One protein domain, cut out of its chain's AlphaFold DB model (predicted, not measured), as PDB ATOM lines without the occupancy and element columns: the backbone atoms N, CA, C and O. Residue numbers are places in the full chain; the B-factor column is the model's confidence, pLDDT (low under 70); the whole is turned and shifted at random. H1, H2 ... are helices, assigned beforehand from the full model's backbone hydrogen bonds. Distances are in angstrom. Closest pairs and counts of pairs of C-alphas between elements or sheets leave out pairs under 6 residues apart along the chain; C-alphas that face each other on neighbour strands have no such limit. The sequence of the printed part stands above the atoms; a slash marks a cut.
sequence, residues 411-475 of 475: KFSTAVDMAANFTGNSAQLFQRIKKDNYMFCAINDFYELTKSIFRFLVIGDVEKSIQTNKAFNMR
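What this domain is: This is residues 411 to 475 of the 475 residues of an uncharacterized protein of Aegilops tauschii subsp. strangulata (UniProt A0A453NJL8). A small head of two short helices, H1 and H2, side by side and running opposite ways, sits at one end of a long helical arm. The arm is H3, whose first turns meet the head and whose residues 447 to 458 stick out from it, and then H4, which sets off in a new direction after a tight link and touches no helix. The printed part has 65 residues with four named helices in the order H1, H2, H3, H4 and no named strand, and the class is all helix. The whole is extended, with a radius of gyration of the C-alphas of 18.9 A; the C-alphas span 54 by 20 by 20 A, and the arm makes the length.

Where its parts are: Find C-alpha 411 at (-44.931, -22.196, 12.516); from there H1 runs through residues 411 to 420, 14.2 A from first to last C-alpha. Next comes H2, residues 426 to 434, 12.2 A long. Look then at C-alpha 437 at (-45.760, -15.047, 19.618), where H3 begins; it is the longest helix, residues 437 to 458, and covers 31.3 A. H4, residues 461 to 472, is 16.5 A long and ends at C-alpha 472 at (-16.166, 8.568, -7.853).

How they stand to each other: Begin with H1 and H2, which are close but not clearly touching: their closest C-alphas, of Ala 415 and Ile 433, are 7.1 A apart. They run opposite ways at a shallow tilt of 18 degrees. H1 and H3 touch, H3 with residues 438 to 443 alone, and their closest C-alphas are those of Lys 411 and Met 439, 5.2 A apart. Their lines are about perpendicular, at 87 degrees. H2 and H3 touch only at the corner by their link, and only just, with 3 pairs of C-alphas within 8 A; H3 does so with residues 439 to 440 alone. The closest C-alphas there are those of Lys 434 and Phe 440, 5.8 A apart, and the lines stand at 72 degrees, only just about perpendicular. H4 is apart from H1, H2 and H3. In H1, H2, H3 and H4, every pair of O i and N i+4 is within hydrogen-bond range.

The domain as a whole: The two C-alphas farthest apart are those of Thr 423 and Arg 475, at 56.2 A. The printed part has no cut, and it ends at residue 475, the chain's last. The links H1 to H2, H2 to H3 and H3 to H4 are tight. Residues 420 to 428, of which 426 to 428 belong to H2, stand free, and so do residues 447 to 475. The mean pLDDT of the printed part is 73.0; look for low confidence, under 70, in residues 458 to 475.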
ATOM      1  N   LYS A 411     -44.056 -23.376  12.343       84.88
ATOM      2  CA  LYS A 411     -44.931 -22.196  12.516       84.88
ATOM      3  C   LYS A 411     -45.123 -21.413  11.230       84.88
ATOM      4  O   LYS A 411     -46.230 -20.957  10.973       84.88
ATOM      5  N   PHE A 412     -44.070 -21.308  10.424       83.88
ATOM      6  CA  PHE A 412     -44.143 -20.639   9.130       83.88
ATOM      7  C   PHE A 412     -45.079 -21.370   8.160       83.88
ATOM      8  O   PHE A 412     -45.997 -20.752   7.634       83.88
ATOM      9  N   SER A 413     -44.927 -22.690   7.993       84.88
ATOM     10  CA  SER A 413     -45.814 -23.477   7.123       84.88
ATOM     11  C   SER A 413     -47.271 -23.384   7.578       84.88
ATOM     12  O   SER A 413     -48.138 -23.062   6.778       84.88
ATOM     13  N   THR A 414     -47.533 -23.514   8.885       86.19
ATOM     14  CA  THR A 414     -48.886 -23.331   9.434       86.19
ATOM     15  C   THR A 414     -49.437 -21.925   9.173       86.19
ATOM     16  O   THR A 414     -50.645 -21.764   9.026       86.19
ATOM     17  N   ALA A 415     -48.585 -20.897   9.129       86.31
ATOM     18  CA  ALA A 415     -49.010 -19.537   8.811       86.31
ATOM     19  C   ALA A 415     -49.396 -19.369   7.350       86.31
ATOM     20  O   ALA A 415     -50.409 -18.732   7.068       86.31
ATOM     21  N   VAL A 416     -48.630 -19.975   6.447       86.50
ATOM     22  CA  VAL A 416     -48.944 -20.005   5.017       86.50
ATOM     23  C   VAL A 416     -50.245 -20.772   4.779       86.50
ATOM     24  O   VAL A 416     -51.142 -20.240   4.132       86.50
ATOM     25  N   ASP A 417     -50.404 -21.952   5.385       86.81
ATOM     26  CA  ASP A 417     -51.627 -22.758   5.275       86.81
ATOM     27  C   ASP A 417     -52.847 -22.020   5.843       86.81
ATOM     28  O   ASP A 417     -53.947 -22.080   5.286       86.81
ATOM     29  N   MET A 418     -52.665 -21.296   6.953       85.19
ATOM     30  CA  MET A 418     -53.717 -20.467   7.536       85.19
ATOM     31  C   MET A 418     -54.091 -19.321   6.601       85.19
ATOM     32  O   MET A 418     -55.277 -19.068   6.440       85.19
ATOM     33  N   ALA A 419     -53.118 -18.651   5.981       85.56
ATOM     34  CA  ALA A 419     -53.371 -17.561   5.043       85.56
ATOM     35  C   ALA A 419     -54.055 -18.045   3.753       85.56
ATOM     36  O   ALA A 419     -54.980 -17.390   3.285       85.56
ATOM     37  N   ALA A 420     -53.652 -19.202   3.217       86.00
ATOM     38  CA  ALA A 420     -54.217 -19.776   1.995       86.00
ATOM     39  C   ALA A 420     -55.697 -20.171   2.147       86.00
ATOM     40  O   ALA A 420     -56.480 -20.008   1.216       86.00
ATOM     41  N   ASN A 421     -56.087 -20.657   3.328       85.06
ATOM     42  CA  ASN A 421     -57.442 -21.143   3.601       85.06
ATOM     43  C   ASN A 421     -58.355 -20.099   4.270       85.06
ATOM     44  O   ASN A 421     -59.480 -20.418   4.658       85.06
ATOM     45  N   PHE A 422     -57.886 -18.864   4.475       85.06
ATOM     46  CA  PHE A 422     -58.647 -17.847   5.195       85.06
ATOM     47  C   PHE A 422     -59.543 -17.034   4.256       85.06
ATOM     48  O   PHE A 422     -59.065 -16.306   3.395       85.06
ATOM     49  N   THR A 423     -60.854 -17.101   4.478       73.56
ATOM     50  CA  THR A 423     -61.884 -16.420   3.673       73.56
ATOM     51  C   THR A 423     -62.436 -15.143   4.332       73.56
ATOM     52  O   THR A 423     -63.524 -14.687   3.990       73.56
ATOM     53  N   GLY A 424     -61.714 -14.566   5.305       77.31
ATOM     54  CA  GLY A 424     -62.125 -13.379   6.072       77.31
ATOM     55  C   GLY A 424     -61.268 -12.124   5.834       77.31
ATOM     56  O   GLY A 424     -60.403 -12.084   4.965       77.31
ATOM     57  N   ASN A 425     -61.468 -11.092   6.662       83.06
ATOM     58  CA  ASN A 425     -60.731  -9.822   6.575       83.06
ATOM     59  C   ASN A 425     -59.257  -9.959   7.026       83.06
ATOM     60  O   ASN A 425     -58.971 -10.560   8.066       83.06
ATOM     61  N   SER A 426     -58.321  -9.329   6.310       76.56
ATOM     62  CA  SER A 426     -56.872  -9.357   6.586       76.56
ATOM     63  C   SER A 426     -56.510  -8.927   8.015       76.56
ATOM     64  O   SER A 426     -55.610  -9.501   8.630       76.56
ATOM     65  N   ALA A 427     -57.265  -7.992   8.600       80.69
ATOM     66  CA  ALA A 427     -57.090  -7.570   9.991       80.69
ATOM     67  C   ALA A 427     -57.373  -8.699  11.005       80.69
ATOM     68  O   ALA A 427     -56.679  -8.820  12.017       80.69
ATOM     69  N   GLN A 428     -58.359  -9.557  10.723       80.56
ATOM     70  CA  GLN A 428     -58.698 -10.704  11.570       80.56
ATOM     71  C   GLN A 428     -57.656 -11.821  11.438       80.56
ATOM     72  O   GLN A 428     -57.281 -12.431  12.441       80.56
ATOM     73  N   LEU A 429     -57.130 -12.045  10.228       82.62
ATOM     74  CA  LEU A 429     -56.009 -12.962  10.001       82.62
ATOM     75  C   LEU A 429     -54.772 -12.516  10.789       82.62
ATOM     76  O   LEU A 429     -54.161 -13.318  11.493       82.62
ATOM     77  N   PHE A 430     -54.447 -11.223  10.742       81.44
ATOM     78  CA  PHE A 430     -53.306 -10.672  11.467       81.44
ATOM     79  C   PHE A 430     -53.456 -10.810  12.988       81.44
ATOM     80  O   PHE A 430     -52.510 -11.209  13.666       81.44
ATOM     81  N   GLN A 431     -54.650 -10.561  13.538       81.44
ATOM     82  CA  GLN A 431     -54.920 -10.817  14.958       81.44
ATOM     83  C   GLN A 431     -54.764 -12.299  15.323       81.44
ATOM     84  O   GLN A 431     -54.237 -12.618  16.390       81.44
ATOM     85  N   ARG A 432     -55.176 -13.210  14.433       80.38
ATOM     86  CA  ARG A 432     -55.051 -14.657  14.643       80.38
ATOM     87  C   ARG A 432     -53.597 -15.123  14.620       80.38
ATOM     88  O   ARG A 432     -53.220 -15.928  15.465       80.38
ATOM     89  N   ILE A 433     -52.782 -14.572  13.721       82.12
ATOM     90  CA  ILE A 433     -51.335 -14.823  13.646       82.12
ATOM     91  C   ILE A 433     -50.625 -14.258  14.882       82.12
ATOM     92  O   ILE A 433     -49.808 -14.942  15.491       82.12
ATOM     93  N   LYS A 434     -50.979 -13.039  15.309       80.12
ATOM     94  CA  LYS A 434     -50.374 -12.373  16.474       80.12
ATOM     95  C   LYS A 434     -50.693 -13.065  17.805       80.12
ATOM     96  O   LYS A 434     -50.005 -12.826  18.792       80.12
ATOM     97  N   LYS A 435     -51.708 -13.934  17.844       80.75
ATOM     98  CA  LYS A 435     -52.019 -14.754  19.024       80.75
ATOM     99  C   LYS A 435     -50.885 -15.729  19.372       80.75
ATOM    100  O   LYS A 435     -50.748 -16.089  20.538       80.75
ATOM    101  N   ASP A 436     -50.088 -16.156  18.391       80.06
ATOM    102  CA  ASP A 436     -48.907 -16.992  18.606       80.06
ATOM    103  C   ASP A 436     -47.633 -16.153  18.443       80.06
ATOM    104  O   ASP A 436     -47.247 -15.776  17.332       80.06
ATOM    105  N   ASN A 437     -46.964 -15.880  19.568       75.12
ATOM    106  CA  ASN A 437     -45.760 -15.047  19.618       75.12
ATOM    107  C   ASN A 437     -44.671 -15.531  18.649       75.12
ATOM    108  O   ASN A 437     -44.013 -14.717  18.005       75.12
ATOM    109  N   TYR A 438     -44.501 -16.849  18.496       81.75
ATOM    110  CA  TYR A 438     -43.461 -17.400  17.627       81.75
ATOM    111  C   TYR A 438     -43.843 -17.369  16.152       81.75
ATOM    112  O   TYR A 438     -42.966 -17.310  15.300       81.75
ATOM    113  N   MET A 439     -45.137 -17.419  15.833       83.75
ATOM    114  CA  MET A 439     -45.627 -17.428  14.455       83.75
ATOM    115  C   MET A 439     -45.390 -16.081  13.777       83.75
ATOM    116  O   MET A 439     -44.915 -16.037  12.645       83.75
ATOM    117  N   PHE A 440     -45.635 -14.986  14.498       80.75
ATOM    118  CA  PHE A 440     -45.304 -13.648  14.017       80.75
ATOM    119  C   PHE A 440     -43.787 -13.461  13.839       80.75
ATOM    120  O   PHE A 440     -43.355 -12.990  12.787       80.75
ATOM    121  N   CYS A 441     -42.975 -13.894  14.813       78.62
ATOM    122  CA  CYS A 441     -41.514 -13.864  14.691       78.62
ATOM    123  C   CYS A 441     -41.017 -14.691  13.495       78.62
ATOM    124  O   CYS A 441     -40.190 -14.205  12.735       78.62
ATOM    125  N   ALA A 442     -41.575 -15.886  13.271       82.75
ATOM    126  CA  ALA A 442     -41.221 -16.755  12.147       82.75
ATOM    127  C   ALA A 442     -41.431 -16.074  10.787       82.75
ATOM    128  O   ALA A 442     -40.591 -16.182   9.897       82.75
ATOM    129  N   ILE A 443     -42.562 -15.379  10.626       83.75
ATOM    130  CA  ILE A 443     -42.897 -14.660   9.393       83.75
ATOM    131  C   ILE A 443     -41.944 -13.482   9.195       83.75
ATOM    132  O   ILE A 443     -41.454 -13.278   8.087       83.75
ATOM    133  N   ASN A 444     -41.662 -12.724  10.259       81.31
ATOM    134  CA  ASN A 444     -40.752 -11.585  10.195       81.31
ATOM    135  C   ASN A 444     -39.314 -12.019   9.870       81.31
ATOM    136  O   ASN A 444     -38.670 -11.418   9.014       81.31
ATOM    137  N   ASP A 445     -38.841 -13.100  10.493       79.12
ATOM    138  CA  ASP A 445     -37.522 -13.677  10.231       79.12
ATOM    139  C   ASP A 445     -37.415 -14.189   8.794       79.12
ATOM    140  O   ASP A 445     -36.429 -13.903   8.116       79.12
ATOM    141  N   PHE A 446     -38.441 -14.886   8.294       82.81
ATOM    142  CA  PHE A 446     -38.482 -15.325   6.901       82.81
ATOM    143  C   PHE A 446     -38.501 -14.140   5.931       82.81
ATOM    144  O   PHE A 446     -37.779 -14.155   4.935       82.81
ATOM    145  N   TYR A 447     -39.297 -13.106   6.217       83.06
ATOM    146  CA  TYR A 447     -39.375 -11.908   5.388       83.06
ATOM    147  C   TYR A 447     -38.030 -11.176   5.324       83.06
ATOM    148  O   TYR A 447     -37.563 -10.856   4.231       83.06
ATOM    149  N   GLU A 448     -37.366 -10.961   6.462       79.25
ATOM    150  CA  GLU A 448     -36.050 -10.315   6.499       79.25
ATOM    151  C   GLU A 448     -34.960 -11.186   5.858       79.25
ATOM    152  O   GLU A 448     -34.114 -10.663   5.133       79.25
ATOM    153  N   LEU A 449     -35.000 -12.510   6.041       80.75
ATOM    154  CA  LEU A 449     -34.072 -13.433   5.381       80.75
ATOM    155  C   LEU A 449     -34.272 -13.430   3.861       80.75
ATOM    156  O   LEU A 449     -33.307 -13.298   3.115       80.75
ATOM    157  N   THR A 450     -35.522 -13.467   3.401       83.06
ATOM    158  CA  THR A 450     -35.887 -13.378   1.980       83.06
ATOM    159  C   THR A 450     -35.449 -12.044   1.391       83.06
ATOM    160  O   THR A 450     -34.799 -12.011   0.354       83.06
ATOM    161  N   LYS A 451     -35.711 -10.933   2.083       83.00
ATOM    162  CA  LYS A 451     -35.248  -9.596   1.700       83.00
ATOM    163  C   LYS A 451     -33.723  -9.500   1.648       83.00
ATOM    164  O   LYS A 451     -33.205  -8.844   0.752       83.00
ATOM    165  N   SER A 452     -33.002 -10.139   2.569       77.31
ATOM    166  CA  SER A 452     -31.537 -10.200   2.548       77.31
ATOM    167  C   SER A 452     -31.028 -11.020   1.368       77.31
ATOM    168  O   SER A 452     -30.109 -10.584   0.684       77.31
ATOM    169  N   ILE A 453     -31.642 -12.173   1.098       83.44
ATOM    170  CA  ILE A 453     -31.310 -13.020  -0.052       83.44
ATOM    171  C   ILE A 453     -31.590 -12.271  -1.353       83.44
ATOM    172  O   ILE A 453     -30.723 -12.223  -2.213       83.44
ATOM    173  N   PHE A 454     -32.744 -11.615  -1.483       81.62
ATOM    174  CA  PHE A 454     -33.046 -10.777  -2.640       81.62
ATOM    175  C   PHE A 454     -32.088  -9.598  -2.748       81.62
ATOM    176  O   PHE A 454     -31.610  -9.330  -3.835       81.62
ATOM    177  N   ARG A 455     -31.731  -8.916  -1.655       79.44
ATOM    178  CA  ARG A 455     -30.693  -7.875  -1.703       79.44
ATOM    179  C   ARG A 455     -29.352  -8.433  -2.166       79.44
ATOM    180  O   ARG A 455     -28.676  -7.754  -2.917       79.44
ATOM    181  N   PHE A 456     -28.977  -9.635  -1.747       78.06
ATOM    182  CA  PHE A 456     -27.731 -10.273  -2.161       78.06
ATOM    183  C   PHE A 456     -27.763 -10.749  -3.624       78.06
ATOM    184  O   PHE A 456     -26.779 -10.594  -4.333       78.06
ATOM    185  N   LEU A 457     -28.888 -11.306  -4.080       78.94
ATOM    186  CA  LEU A 457     -29.054 -11.860  -5.428       78.94
ATOM    187  C   LEU A 457     -29.380 -10.798  -6.487       78.94
ATOM    188  O   LEU A 457     -28.923 -10.909  -7.618       78.94
ATOM    189  N   VAL A 458     -30.199  -9.800  -6.143       67.94
ATOM    190  CA  VAL A 458     -30.659  -8.741  -7.060       67.94
ATOM    191  C   VAL A 458     -29.628  -7.622  -7.147       67.94
ATOM    192  O   VAL A 458     -29.356  -7.148  -8.245       67.94
ATOM    193  N   ILE A 459     -28.987  -7.250  -6.032       58.91
ATOM    194  CA  ILE A 459     -27.818  -6.360  -6.056       58.91
ATOM    195  C   ILE A 459     -26.588  -7.240  -6.295       58.91
ATOM    196  O   ILE A 459     -25.775  -7.469  -5.398       58.91
ATOM    197  N   GLY A 460     -26.471  -7.770  -7.513       51.47
ATOM    198  CA  GLY A 460     -25.225  -8.378  -7.969       51.47
ATOM    199  C   GLY A 460     -24.071  -7.368  -7.901       51.47
ATOM    200  O   GLY A 460     -24.291  -6.152  -7.898       51.47
ATOM    201  N   ASP A 461     -22.829  -7.859  -7.894       55.84
ATOM    202  CA  ASP A 461     -21.593  -7.047  -7.858       55.84
ATOM    203  C   ASP A 461     -21.556  -5.901  -8.897       55.84
ATOM    204  O   ASP A 461     -20.856  -4.898  -8.730       55.84
ATOM    205  N   VAL A 462     -22.363  -6.011  -9.953       53.97
ATOM    206  CA  VAL A 462     -22.514  -5.021 -11.023       53.97
ATOM    207  C   VAL A 462     -23.169  -3.716 -10.539       53.97
ATOM    208  O   VAL A 462     -22.767  -2.642 -10.970       53.97
ATOM    209  N   GLU A 463     -24.116  -3.743  -9.595       51.59
ATOM    210  CA  GLU A 463     -24.782  -2.512  -9.123       51.59
ATOM    211  C   GLU A 463     -24.012  -1.817  -7.989       51.59
ATOM    212  O   GLU A 463     -23.993  -0.584  -7.906       51.59
ATOM    213  N   LYS A 464     -23.283  -2.591  -7.169       53.47
ATOM    214  CA  LYS A 464     -22.338  -2.046  -6.177       53.47
ATOM    215  C   LYS A 464     -21.166  -1.326  -6.845       53.47
ATOM    216  O   LYS A 464     -20.767  -0.279  -6.342       53.47
ATOM    217  N   SER A 465     -20.657  -1.836  -7.971       50.59
ATOM    218  CA  SER A 465     -19.586  -1.184  -8.739       50.59
ATOM    219  C   SER A 465     -20.064   0.057  -9.508       50.59
ATOM    220  O   SER A 465     -19.320   1.029  -9.630       50.59
ATOM    221  N   ILE A 466     -21.323   0.093  -9.961       52.88
ATOM    222  CA  ILE A 466     -21.915   1.284 -10.595       52.88
ATOM    223  C   ILE A 466     -22.210   2.389  -9.567       52.88
ATOM    224  O   ILE A 466     -22.015   3.566  -9.874       52.88
ATOM    225  N   GLN A 467     -22.635   2.052  -8.343       50.09
ATOM    226  CA  GLN A 467     -22.810   3.048  -7.275       50.09
ATOM    227  C   GLN A 467     -21.476   3.614  -6.769       50.09
ATOM    228  O   GLN A 467     -21.389   4.824  -6.554       50.09
ATOM    229  N   THR A 468     -20.423   2.798  -6.638       50.03
ATOM    230  CA  THR A 468     -19.083   3.310  -6.305       50.03
ATOM    231  C   THR A 468     -18.471   4.117  -7.452       50.03
ATOM    232  O   THR A 468     -17.911   5.177  -7.186       50.03
ATOM    233  N   ASN A 469     -18.663   3.726  -8.720       45.72
ATOM    234  CA  ASN A 469     -18.201   4.517  -9.871       45.72
ATOM    235  C   ASN A 469     -18.979   5.829 -10.069       45.72
ATOM    236  O   ASN A 469     -18.377   6.839 -10.424       45.72
ATOM    237  N   LYS A 470     -20.291   5.876  -9.793       45.34
ATOM    238  CA  LYS A 470     -21.048   7.146  -9.805       45.34
ATOM    239  C   LYS A 470     -20.647   8.081  -8.662       45.34
ATOM    240  O   LYS A 470     -20.651   9.290  -8.863       45.34
ATOM    241  N   ALA A 471     -20.267   7.547  -7.500       44.41
ATOM    242  CA  ALA A 471     -19.741   8.347  -6.393       44.41
ATOM    243  C   ALA A 471     -18.303   8.846  -6.640       44.41
ATOM    244  O   ALA A 471     -17.933   9.897  -6.122       44.41
ATOM    245  N   PHE A 472     -17.507   8.132  -7.445       48.00
ATOM    246  CA  PHE A 472     -16.166   8.568  -7.853       48.00
ATOM    247  C   PHE A 472     -16.193   9.599  -8.997       48.00
ATOM    248  O   PHE A 472     -15.363  10.496  -9.008       48.00
ATOM    249  N   ASN A 473     -17.177   9.532  -9.904       41.62
ATOM    250  CA  ASN A 473     -17.369  10.512 -10.988       41.62
ATOM    251  C   ASN A 473     -18.160  11.777 -10.584       41.62
ATOM    252  O   ASN A 473     -18.394  12.639 -11.429       41.62
ATOM    253  N   MET A 474     -18.593  11.895  -9.324       43.97
ATOM    254  CA  MET A 474     -19.198  13.113  -8.752       43.97
ATOM    255  C   MET A 474     -18.307  13.785  -7.688       43.97
ATOM    256  O   MET A 474     -18.807  14.584  -6.894       43.97
ATOM    257  N   ARG A 475     -17.007  13.466  -7.645       37.12
ATOM    258  CA  ARG A 475     -16.014  14.225  -6.871       37.12
ATOM    259  C   ARG A 475     -15.159  15.100  -7.763       37.12
ATOM    260  O   ARG A 475     -14.727  14.593  -8.818       37.12
TER     261      ARG A 475